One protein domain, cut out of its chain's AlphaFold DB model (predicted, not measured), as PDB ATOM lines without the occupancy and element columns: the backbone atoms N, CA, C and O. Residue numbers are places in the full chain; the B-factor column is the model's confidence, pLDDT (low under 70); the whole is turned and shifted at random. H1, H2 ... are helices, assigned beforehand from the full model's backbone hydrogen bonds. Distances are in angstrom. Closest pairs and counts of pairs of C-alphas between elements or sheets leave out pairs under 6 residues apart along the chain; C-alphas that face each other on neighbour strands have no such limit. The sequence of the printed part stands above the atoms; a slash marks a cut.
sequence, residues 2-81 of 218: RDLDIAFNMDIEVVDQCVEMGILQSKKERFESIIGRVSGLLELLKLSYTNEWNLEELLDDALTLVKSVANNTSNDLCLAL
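This is residues 2 to 81 of the 218 residues of the protein "Hypothetical protein" of Ditylum brightwellii (UniProt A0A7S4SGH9). Three long helices run back and forth along the longest axis: H2 and H3 pack side by side as a helical hairpin, while H1 runs alongside H2 with a gap between them, and the centres of the three make a triangle with H2 at the corner between H1 and H3. The short helix H4 packs on residues 27 to 31 of H2, near the end of H3, and residues 16 to 22, the last turn of H1 and the first of the link after it, stick out. The printed part has 80 residues with four named helices, in the order H1, H2, H3, H4, and no named strand; the class is all helix. The whole is only just loose, close to compact, with a radius of gyration of the C-alphas of 14.2 A, and the C-alphas span 43 by 31 by 19 A.

H1 holds residues 2 to 20 and begins with C-alpha 2 at (-3.175, -8.153, -35.450); it is 26.6 A long from first to last C-alpha. H2, the longest helix, holds residues 27 to 46 and measures 28.6 A; its C-alpha 27 is at (-14.406, -27.014, -12.659). H3 holds residues 55 to 67 and measures 18.3 A. H4 holds residues 76 to 79, 5.2 A long, and ends with C-alpha 79 at (-23.749, -24.679, -6.300).

H1 and H2 are near each other, with no pair of C-alphas within 8 A but 6 pairs within 10 A. H1 is apart from H3 and from H4. H2 and H3 form a hairpin: they touch, with 11 pairs of C-alphas within 8 A, and run opposite ways at a shallow tilt of 30 degrees. Their closest C-alphas are those of Phe 31 and Ala 62, 6.0 A apart. H2 touches H4 with residues 27 to 31 alone, and the closest C-alphas are those of Lys 28 and Leu 77, 4.3 A apart. H3 and H4 are close but not clearly touching; their closest C-alphas, of Val 66 and Leu 77, are 7.9 A apart. In H1, H2 and H3 every O i to N i+4 pair is within hydrogen-bond range; H4 is too short for such a pair, and its one O i to N i+3 pair is within range.

The two C-alphas farthest apart are those of Arg 2 and Asn 71, 43.4 A. The printed part has no cut, and its three links, H1 to H2, H2 to H3 and H3 to H4, are short. Mean pLDDT of the printed part is 86.7, and no printed residue is under 70.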
ATOM      1  N   ARG A   2      -4.392  -7.951 -36.271       81.12
ATOM      2  CA  ARG A   2      -3.175  -8.153 -35.450       81.12
ATOM      3  C   ARG A   2      -3.351  -8.007 -33.926       81.12
ATOM      4  O   ARG A   2      -2.922  -8.886 -33.196       81.12
ATOM      5  N   ASP A   3      -3.971  -6.929 -33.448       83.12
ATOM      6  CA  ASP A   3      -4.099  -6.701 -31.996       83.12
ATOM      7  C   ASP A   3      -5.039  -7.706 -31.310       83.12
ATOM      8  O   ASP A   3      -4.817  -8.062 -30.156       83.12
ATOM      9  N   LEU A   4      -6.060  -8.199 -32.024       80.06
ATOM     10  CA  LEU A   4      -6.964  -9.237 -31.519       80.06
ATOM     11  C   LEU A   4      -6.270 -10.596 -31.476       80.06
ATOM     12  O   LEU A   4      -6.440 -11.324 -30.506       80.06
ATOM     13  N   ASP A   5      -5.447 -10.903 -32.478       80.56
ATOM     14  CA  ASP A   5      -4.673 -12.145 -32.507       80.56
ATOM     15  C   ASP A   5      -3.642 -12.166 -31.375       80.56
ATOM     16  O   ASP A   5      -3.472 -13.177 -30.700       80.56
ATOM     17  N   ILE A   6      -2.994 -11.025 -31.109       83.00
ATOM     18  CA  ILE A   6      -2.091 -10.873 -29.963       83.00
ATOM     19  C   ILE A   6      -2.865 -11.047 -28.653       83.00
ATOM     20  O   ILE A   6      -2.423 -11.805 -27.798       83.00
ATOM     21  N   ALA A   7      -4.023 -10.397 -28.495       83.44
ATOM     22  CA  ALA A   7      -4.846 -10.537 -27.293       83.44
ATOM     23  C   ALA A   7      -5.292 -11.987 -27.055       83.44
ATOM     24  O   ALA A   7      -5.204 -12.474 -25.931       83.44
ATOM     25  N   PHE A   8      -5.715 -12.685 -28.109       80.12
ATOM     26  CA  PHE A   8      -6.115 -14.086 -28.039       80.12
ATOM     27  C   PHE A   8      -4.945 -15.007 -27.673       80.12
ATOM     28  O   PHE A   8      -5.083 -15.855 -26.793       80.12
ATOM     29  N   ASN A   9      -3.781 -14.814 -28.298       83.62
ATOM     30  CA  ASN A   9      -2.591 -15.607 -27.998       83.62
ATOM     31  C   ASN A   9      -2.086 -15.364 -26.572       83.62
ATOM     32  O   ASN A   9      -1.741 -16.322 -25.888       83.62
ATOM     33  N   MET A  10      -2.098 -14.112 -26.101       86.44
ATOM     34  CA  MET A  10      -1.752 -13.792 -24.712       86.44
ATOM     35  C   MET A  10      -2.717 -14.452 -23.723       86.44
ATOM     36  O   MET A  10      -2.283 -14.944 -22.690       86.44
ATOM     37  N   ASP A  11      -4.018 -14.480 -24.024       82.31
ATOM     38  CA  ASP A  11      -5.017 -15.133 -23.175       82.31
ATOM     39  C   ASP A  11      -4.769 -16.649 -23.064       82.31
ATOM     40  O   ASP A  11      -4.805 -17.200 -21.966       82.31
ATOM     41  N   ILE A  12      -4.434 -17.316 -24.177       81.62
ATOM     42  CA  ILE A  12      -4.025 -18.732 -24.168       81.62
ATOM     43  C   ILE A  12      -2.755 -18.928 -23.337       81.62
ATOM     44  O   ILE A  12      -2.736 -19.768 -22.441       81.62
ATOM     45  N   GLU A  13      -1.721 -18.128 -23.594       85.62
ATOM     46  CA  GLU A  13      -0.429 -18.239 -22.913       85.62
ATOM     47  C   GLU A  13      -0.565 -18.060 -21.395       85.62
ATOM     48  O   GLU A  13       0.015 -18.824 -20.625       85.62
ATOM     49  N   VAL A  14      -1.370 -17.093 -20.946       84.44
ATOM     50  CA  VAL A  14      -1.625 -16.865 -19.516       84.44
ATOM     51  C   VAL A  14      -2.316 -18.073 -18.882       84.44
ATOM     52  O   VAL A  14      -1.945 -18.481 -17.780       84.44
ATOM     53  N   VAL A  15      -3.302 -18.665 -19.562       78.25
ATOM     54  CA  VAL A  15      -3.989 -19.864 -19.064       78.25
ATOM     55  C   VAL A  15      -3.019 -21.044 -18.969       78.25
ATOM     56  O   VAL A  15      -2.990 -21.712 -17.932       78.25
ATOM     57  N   ASP A  16      -2.196 -21.267 -19.992       81.44
ATOM     58  CA  ASP A  16      -1.207 -22.348 -20.015       81.44
ATOM     59  C   ASP A  16      -0.159 -22.174 -18.905       81.44
ATOM     60  O   ASP A  16       0.105 -23.110 -18.149       81.44
ATOM     61  N   GLN A  17       0.355 -20.956 -18.707       83.50
ATOM     62  CA  GLN A  17       1.278 -20.645 -17.611       83.50
ATOM     63  C   GLN A  17       0.642 -20.873 -16.233       83.50
ATOM     64  O   GLN A  17       1.294 -21.398 -15.330       83.50
ATOM     65  N   CYS A  18      -0.636 -20.526 -16.040       79.44
ATOM     66  CA  CYS A  18      -1.338 -20.844 -14.795       79.44
ATOM     67  C   CYS A  18      -1.379 -22.358 -14.537       79.44
ATOM     68  O   CYS A  18      -1.154 -22.790 -13.402       79.44
ATOM     69  N   VAL A  19      -1.616 -23.161 -15.577       78.12
ATOM     70  CA  VAL A  19      -1.601 -24.626 -15.478       78.12
ATOM     71  C   VAL A  19      -0.196 -25.139 -15.147       78.12
ATOM     72  O   VAL A  19      -0.056 -25.957 -14.235       78.12
ATOM     73  N   GLU A  20       0.847 -24.636 -15.814       81.31
ATOM     74  CA  GLU A  20       2.246 -25.011 -15.558       81.31
ATOM     75  C   GLU A  20       2.708 -24.664 -14.137       81.31
ATOM     76  O   GLU A  20       3.399 -25.454 -13.492       81.31
ATOM     77  N   MET A  21       2.272 -23.519 -13.604       82.69
ATOM     78  CA  MET A  21       2.539 -23.111 -12.221       82.69
ATOM     79  C   MET A  21       1.770 -23.940 -11.179       82.69
ATOM     80  O   MET A  21       1.928 -23.722  -9.976       82.69
ATOM     81  N   GLY A  22       0.927 -24.883 -11.608       74.25
ATOM     82  CA  GLY A  22       0.119 -25.708 -10.716       74.25
ATOM     83  C   GLY A  22      -1.065 -24.964 -10.099       74.25
ATOM     84  O   GLY A  22      -1.619 -25.429  -9.100       74.25
ATOM     85  N   ILE A  23      -1.481 -23.830 -10.679       78.38
ATOM     86  CA  ILE A  23      -2.739 -23.174 -10.316       78.38
ATOM     87  C   ILE A  23      -3.874 -24.045 -10.863       78.38
ATOM     88  O   ILE A  23      -4.308 -23.923 -12.007       78.38
ATOM     89  N   LEU A  24      -4.336 -24.975 -10.029       73.06
ATOM     90  CA  LEU A  24      -5.462 -25.844 -10.345       73.06
ATOM     91  C   LEU A  24      -6.756 -25.032 -10.309       73.06
ATOM     92  O   LEU A  24      -7.265 -24.710  -9.237       73.06
ATOM     93  N   GLN A  25      -7.306 -24.742 -11.484       78.75
ATOM     94  CA  GLN A  25      -8.646 -24.178 -11.593       78.75
ATOM     95  C   GLN A  25      -9.692 -25.231 -11.214       78.75
ATOM     96  O   GLN A  25      -9.681 -26.368 -11.701       78.75
ATOM     97  N   SER A  26     -10.640 -24.840 -10.369       86.69
ATOM     98  CA  SER A  26     -11.850 -25.622 -10.130       86.69
ATOM     99  C   SER A  26     -12.649 -25.789 -11.433       86.69
ATOM    100  O   SER A  26     -12.563 -24.982 -12.362       86.69
ATOM    101  N   LYS A  27     -13.499 -26.824 -11.507       86.69
ATOM    102  CA  LYS A  27     -14.406 -27.014 -12.659       86.69
ATOM    103  C   LYS A  27     -15.294 -25.791 -12.904       86.69
ATOM    104  O   LYS A  27     -15.609 -25.491 -14.053       86.69
ATOM    105  N   LYS A  28     -15.692 -25.108 -11.829       89.38
ATOM    106  CA  LYS A  28     -16.472 -23.875 -11.878       89.38
ATOM    107  C   LYS A  28     -15.681 -22.756 -12.541       89.38
ATOM    108  O   LYS A  28     -16.155 -22.210 -13.525       89.38
ATOM    109  N   GLU A  29     -14.483 -22.452 -12.052       88.62
ATOM    110  CA  GLU A  29     -13.635 -21.391 -12.617       88.62
ATOM    111  C   GLU A  29     -13.304 -21.652 -14.084       88.62
ATOM    112  O   GLU A  29     -13.413 -20.744 -14.906       88.62
ATOM    113  N   ARG A  30     -12.992 -22.905 -14.435       89.31
ATOM    114  CA  ARG A  30     -12.747 -23.285 -15.829       89.31
ATOM    115  C   ARG A  30     -13.981 -23.053 -16.704       89.31
ATOM    116  O   ARG A  30     -13.854 -22.502 -17.792       89.31
ATOM    117  N   PHE A  31     -15.169 -23.440 -16.238       91.88
ATOM    118  CA  PHE A  31     -16.413 -23.197 -16.972       91.88
ATOM    119  C   PHE A  31     -16.702 -21.699 -17.136       91.88
ATOM    120  O   PHE A  31     -16.995 -21.267 -18.246       91.88
ATOM    121  N   GLU A  32     -16.585 -20.901 -16.070       91.31
ATOM    122  CA  GLU A  32     -16.800 -19.447 -16.138       91.31
ATOM    123  C   GLU A  32     -15.802 -18.771 -17.087       91.31
ATOM    124  O   GLU A  32     -16.188 -17.900 -17.864       91.31
ATOM    125  N   SER A  33     -14.538 -19.208 -17.076       89.69
ATOM    126  CA  SER A  33     -13.519 -18.736 -18.016       89.69
ATOM    127  C   SER A  33     -13.909 -19.049 -19.463       89.69
ATOM    128  O   SER A  33     -13.979 -18.144 -20.293       89.69
ATOM    129  N   ILE A  34     -14.267 -20.305 -19.762       91.44
ATOM    130  CA  ILE A  34     -14.684 -20.713 -21.111       91.44
ATOM    131  C   ILE A  34     -15.914 -19.921 -21.572       91.44
ATOM    132  O   ILE A  34     -15.907 -19.368 -22.671       91.44
ATOM    133  N   ILE A  35     -16.953 -19.810 -20.740       93.69
ATOM    134  CA  ILE A  35     -18.167 -19.055 -21.079       93.69
ATOM    135  C   ILE A  35     -17.878 -17.560 -21.265       93.69
ATOM    136  O   ILE A  35     -18.433 -16.934 -22.173       93.69
ATOM    137  N   GLY A  36     -16.989 -16.981 -20.455       91.25
ATOM    138  CA  GLY A  36     -16.526 -15.604 -20.617       91.25
ATOM    139  C   GLY A  36     -15.841 -15.382 -21.967       91.25
ATOM    140  O   GLY A  36     -16.194 -14.447 -22.692       91.25
ATOM    141  N   ARG A  37     -14.935 -16.289 -22.354       90.62
ATOM    142  CA  ARG A  37     -14.252 -16.264 -23.659       90.62
ATOM    143  C   ARG A  37     -15.241 -16.408 -24.811       90.62
ATOM    144  O   ARG A  37     -15.248 -15.576 -25.714       90.62
ATOM    145  N   VAL A  38     -16.136 -17.397 -24.746       93.81
ATOM    146  CA  VAL A  38     -17.206 -17.601 -25.736       93.81
ATOM    147  C   VAL A  38     -18.058 -16.341 -25.884       93.81
ATOM    148  O   VAL A  38     -18.340 -15.918 -27.002       93.81
ATOM    149  N   SER A  39     -18.432 -15.699 -24.776       93.00
ATOM    150  CA  SER A  39     -19.204 -14.453 -24.800       93.00
ATOM    151  C   SER A  39     -18.463 -13.338 -25.537       93.00
ATOM    152  O   SER A  39     -19.041 -12.709 -26.422       93.00
ATOM    153  N   GLY A  40     -17.184 -13.118 -25.221       90.75
ATOM    154  CA  GLY A  40     -16.362 -12.108 -25.890       90.75
ATOM    155  C   GLY A  40     -16.207 -12.372 -27.389       90.75
ATOM    156  O   GLY A  40     -16.416 -11.477 -28.206       90.75
ATOM    157  N   LEU A  41     -15.923 -13.619 -27.765       91.38
ATOM    158  CA  LEU A  41     -15.780 -14.023 -29.163       91.38
ATOM    159  C   LEU A  41     -17.101 -13.896 -29.946       91.38
ATOM    160  O   LEU A  41     -17.094 -13.459 -31.096       91.38
ATOM    161  N   LEU A  42     -18.251 -14.187 -29.329       92.50
ATOM    162  CA  LEU A  42     -19.564 -13.948 -29.941       92.50
ATOM    163  C   LEU A  42     -19.828 -12.455 -30.191       92.50
ATOM    164  O   LEU A  42     -20.436 -12.110 -31.206       92.50
ATOM    165  N   GLU A  43     -19.375 -11.560 -29.309       92.69
ATOM    166  CA  GLU A  43     -19.454 -10.113 -29.559       92.69
ATOM    167  C   GLU A  43     -18.567  -9.687 -30.737       92.69
ATOM    168  O   GLU A  43     -18.993  -8.879 -31.562       92.69
ATOM    169  N   LEU A  44     -17.378 -10.279 -30.891       89.88
ATOM    170  CA  LEU A  44     -16.541 -10.049 -32.073       89.88
ATOM    171  C   LEU A  44     -17.231 -10.537 -33.356       89.88
ATOM    172  O   LEU A  44     -17.257  -9.816 -34.354       89.88
ATOM    173  N   LEU A  45     -17.874 -11.707 -33.332       90.50
ATOM    174  CA  LEU A  45     -18.636 -12.209 -34.481       90.50
ATOM    175  C   LEU A  45     -19.782 -11.265 -34.877       90.50
ATOM    176  O   LEU A  45     -20.006 -11.031 -36.064       90.50
ATOM    177  N   LYS A  46     -20.478 -10.652 -33.909       90.31
ATOM    178  CA  LYS A  46     -21.506  -9.628 -34.195       90.31
ATOM    179  C   LYS A  46     -20.937  -8.407 -34.916       90.31
ATOM    180  O   LYS A  46     -21.629  -7.808 -35.737       90.31
ATOM    181  N   LEU A  47     -19.687  -8.053 -34.632       89.44
ATOM    182  CA  LEU A  47     -18.957  -6.973 -35.299       89.44
ATOM    183  C   LEU A  47     -18.342  -7.403 -36.642       89.44
ATOM    184  O   LEU A  47     -17.572  -6.648 -37.228       89.44
ATOM    185  N   SER A  48     -18.725  -8.575 -37.166       86.56
ATOM    186  CA  SER A  48     -18.264  -9.130 -38.447       86.56
ATOM    187  C   SER A  48     -16.776  -9.499 -38.485       86.56
ATOM    188  O   SER A  48     -16.183  -9.551 -39.564       86.56
ATOM    189  N   TYR A  49     -16.165  -9.780 -37.329       86.19
ATOM    190  CA  TYR A  49     -14.869 -10.457 -37.298       86.19
ATOM    191  C   TYR A  49     -15.015 -11.933 -37.699       86.19
ATOM    192  O   TYR A  49     -16.096 -12.514 -37.589       86.19
ATOM    193  N   THR A  50     -13.936 -12.538 -38.198       81.50
ATOM    194  CA  THR A  50     -13.921 -13.934 -38.651       81.50
ATOM    195  C   THR A  50     -13.941 -14.909 -37.471       81.50
ATOM    196  O   THR A  50     -13.462 -14.607 -36.384       81.50
ATOM    197  N   ASN A  51     -14.509 -16.102 -37.671       75.31
ATOM    198  CA  ASN A  51     -14.549 -17.159 -36.655       75.31
ATOM    199  C   ASN A  51     -13.242 -17.975 -36.634       75.31
ATOM    200  O   ASN A  51     -13.262 -19.179 -36.869       75.31
ATOM    201  N   GLU A  52     -12.103 -17.322 -36.411       75.31
ATOM    202  CA  GLU A  52     -10.779 -17.972 -36.444       75.31
ATOM    203  C   GLU A  52     -10.333 -18.519 -35.075       75.31
ATOM    204  O   GLU A  52      -9.293 -19.160 -34.970       75.31
ATOM    205  N   TRP A  53     -11.133 -18.315 -34.026       77.88
ATOM    206  CA  TRP A  53     -10.745 -18.556 -32.629       77.88
ATOM    207  C   TRP A  53     -11.363 -19.818 -32.003       77.88
ATOM    208  O   TRP A  53     -11.611 -19.848 -30.799       77.88
ATOM    209  N   ASN A  54     -11.646 -20.847 -32.812       82.94
ATOM    210  CA  ASN A  54     -12.120 -22.171 -32.369       82.94
ATOM    211  C   ASN A  54     -13.307 -22.148 -31.381       82.94
ATOM    212  O   ASN A  54     -13.345 -22.894 -30.402       82.94
ATOM    213  N   LEU A  55     -14.316 -21.309 -31.642       89.56
ATOM    214  CA  LEU A  55     -15.474 -21.182 -30.747       89.56
ATOM    215  C   LEU A  55     -16.227 -22.510 -30.536       89.56
ATOM    216  O   LEU A  55     -16.795 -22.737 -29.471       89.56
ATOM    217  N   GLU A  56     -16.227 -23.381 -31.546       91.12
ATOM    218  CA  GLU A  56     -16.853 -24.706 -31.487       91.12
ATOM    219  C   GLU A  56     -16.166 -25.621 -30.462       91.12
ATOM    220  O   GLU A  56     -16.853 -26.243 -29.655       91.12
ATOM    221  N   GLU A  57     -14.829 -25.627 -30.418       91.12
ATOM    222  CA  GLU A  57     -14.057 -26.411 -29.441       91.12
ATOM    223  C   GLU A  57     -14.328 -25.922 -28.014       91.12
ATOM    224  O   GLU A  57     -14.572 -26.722 -27.117       91.12
ATOM    225  N   LEU A  58     -14.382 -24.600 -27.806       92.56
ATOM    226  CA  LEU A  58     -14.714 -24.021 -26.500       92.56
ATOM    227  C   LEU A  58     -16.130 -24.398 -26.039       92.56
ATOM    228  O   LEU A  58     -16.350 -24.674 -24.858       92.56
ATOM    229  N   LEU A  59     -17.100 -24.413 -26.957       94.81
ATOM    230  CA  LEU A  59     -18.471 -24.826 -26.655       94.81
ATOM    231  C   LEU A  59     -18.556 -26.323 -26.315       94.81
ATOM    232  O   LEU A  59     -19.285 -26.683 -25.387       94.81
ATOM    233  N   ASP A  60     -17.810 -27.184 -27.010       94.88
ATOM    234  CA  ASP A  60     -17.776 -28.624 -26.720       94.88
ATOM    235  C   ASP A  60     -17.060 -28.936 -25.393       94.88
ATOM    236  O   ASP A  60     -17.537 -29.746 -24.588       94.88
ATOM    237  N   ASP A  61     -15.986 -28.209 -25.084       93.19
ATOM    238  CA  ASP A  61     -15.307 -28.265 -23.787       93.19
ATOM    239  C   ASP A  61     -16.253 -27.873 -22.641       93.19
ATOM    240  O   ASP A  61     -16.350 -28.573 -21.623       93.19
ATOM    241  N   ALA A  62     -17.003 -26.779 -22.811       94.31
ATOM    242  CA  ALA A  62     -18.013 -26.354 -21.846       94.31
ATOM    243  C   ALA A  62     -19.120 -27.408 -21.682       94.31
ATOM    244  O   ALA A  62     -19.507 -27.729 -20.552       94.31
ATOM    245  N   LEU A  63     -19.596 -27.994 -22.786       95.19
ATOM    246  CA  LEU A  63     -20.594 -29.064 -22.766       95.19
ATOM    247  C   LEU A  63     -20.096 -30.283 -21.991       95.19
ATOM    248  O   LEU A  63     -20.825 -30.842 -21.166       95.19
ATOM    249  N   THR A  64     -18.854 -30.686 -22.236       94.69
ATOM    250  CA  THR A  64     -18.213 -31.822 -21.572       94.69
ATOM    251  C   THR A  64     -18.090 -31.580 -20.069       94.69
ATOM    252  O   THR A  64     -18.427 -32.461 -19.269       94.69
ATOM    253  N   LEU A  65     -17.698 -30.370 -19.657       92.62
ATOM    254  CA  LEU A  65     -17.637 -29.986 -18.245       92.62
ATOM    255  C   LEU A  65     -19.005 -30.083 -17.563       92.62
ATOM    256  O   LEU A  65     -19.106 -30.719 -16.509       92.62
ATOM    257  N   VAL A  66     -20.053 -29.524 -18.174       93.12
ATOM    258  CA  VAL A  66     -21.417 -29.554 -17.621       93.12
ATOM    259  C   VAL A  66     -21.959 -30.985 -17.571       93.12
ATOM    260  O   VAL A  66     -22.465 -31.420 -16.537       93.12
ATOM    261  N   LYS A  67     -21.782 -31.782 -18.631       93.25
ATOM    262  CA  LYS A  67     -22.184 -33.201 -18.641       93.25
ATOM    263  C   LYS A  67     -21.470 -34.022 -17.567       93.25
ATOM    264  O   LYS A  67     -22.085 -34.911 -16.981       93.25
ATOM    265  N   SER A  68     -20.213 -33.700 -17.250       92.19
ATOM    266  CA  SER A  68     -19.445 -34.412 -16.217       92.19
ATOM    267  C   SER A  68     -20.036 -34.299 -14.804       92.19
ATOM    268  O   SER A  68     -19.641 -35.056 -13.917       92.19
ATOM    269  N   VAL A  69     -20.963 -33.360 -14.579       91.00
ATOM    270  CA  VAL A  69     -21.596 -33.111 -13.276       91.00
ATOM    271  C   VAL A  69     -23.100 -33.396 -13.263       91.00
ATOM    272  O   VAL A  69     -23.738 -33.159 -12.243       91.00
ATOM    273  N   ALA A  70     -23.667 -33.954 -14.340       89.00
ATOM    274  CA  ALA A  70     -25.114 -34.164 -14.490       89.00
ATOM    275  C   ALA A  70     -25.764 -34.912 -13.309       89.00
ATOM    276  O   ALA A  70     -26.869 -34.581 -12.893       89.00
ATOM    277  N   ASN A  71     -25.047 -35.876 -12.720       87.12
ATOM    278  CA  ASN A  71     -25.529 -36.684 -11.594       87.12
ATOM    279  C   ASN A  71     -25.009 -36.212 -10.222       87.12
ATOM    280  O   ASN A  71     -25.201 -36.908  -9.227       87.12
ATOM    281  N   ASN A  72     -24.309 -35.074 -10.146       85.44
ATOM    282  CA  ASN A  72     -23.697 -34.583  -8.910       85.44
ATOM    283  C   ASN A  72     -24.089 -33.127  -8.634       85.44
ATOM    284  O   ASN A  72     -23.348 -32.190  -8.928       85.44
ATOM    285  N   THR A  73     -25.248 -32.954  -8.001       77.56
ATOM    286  CA  THR A  73     -25.800 -31.641  -7.632       77.56
ATOM    287  C   THR A  73     -24.957 -30.887  -6.603       77.56
ATOM    288  O   THR A  73     -25.073 -29.671  -6.507       77.56
ATOM    289  N   SER A  74     -24.098 -31.583  -5.853       84.19
ATOM    290  CA  SER A  74     -23.191 -30.982  -4.865       84.19
ATOM    291  C   SER A  74     -21.861 -30.530  -5.471       84.19
ATOM    292  O   SER A  74     -20.971 -30.088  -4.745       84.19
ATOM    293  N   ASN A  75     -21.681 -30.672  -6.788       89.69
ATOM    294  CA  ASN A  75     -20.488 -30.180  -7.458       89.69
ATOM    295  C   ASN A  75     -20.435 -28.646  -7.409       89.69
ATOM    296  O   ASN A  75     -21.447 -27.992  -7.639       89.69
ATOM    297  N   ASP A  76     -19.247 -28.078  -7.190       88.69
ATOM    298  CA  ASP A  76     -19.040 -26.623  -7.124       88.69
ATOM    299  C   ASP A  76     -19.564 -25.872  -8.364       88.69
ATOM    300  O   ASP A  76     -20.150 -24.794  -8.248       88.69
ATOM    301  N   LEU A  77     -19.484 -26.488  -9.553       88.44
ATOM    302  CA  LEU A  77     -20.055 -25.936 -10.786       88.44
ATOM    303  C   LEU A  77     -21.572 -25.677 -10.678       88.44
ATOM    304  O   LEU A  77     -22.083 -24.732 -11.286       88.44
ATOM    305  N   CYS A  78     -22.270 -26.496  -9.885       88.44
ATOM    306  CA  CYS A  78     -23.720 -26.493  -9.726       88.44
ATOM    307  C   CYS A  78     -24.229 -25.786  -8.455       88.44
ATOM    308  O   CYS A  78     -25.442 -25.699  -8.268       88.44
ATOM    309  N   LEU A  79     -23.345 -25.275  -7.586       85.75
ATOM    310  CA  LEU A  79     -23.749 -24.679  -6.300       85.75
ATOM    311  C   LEU A  79     -24.459 -23.330  -6.457       85.75
ATOM    312  O   LEU A  79     -25.452 -23.068  -5.786       85.75
ATOM    313  N   ALA A  80     -23.935 -22.461  -7.326       84.44
ATOM    314  CA  ALA A  80     -24.517 -21.137  -7.570       84.44
ATOM    315  C   ALA A  80     -25.692 -21.189  -8.557       84.44
ATOM    316  O   ALA A  80     -26.623 -20.392  -8.471       84.44
ATOM    317  N   LEU A  81     -25.627 -22.126  -9.501       85.88
ATOM    318  CA  LEU A  81     -26.605 -22.327 -10.554       85.88
ATOM    319  C   LEU A  81     -26.658 -23.819 -10.847       85.88
ATOM    320  O   LEU A  81     -25.625 -24.406 -11.157       85.88
TER     321      LEU A  81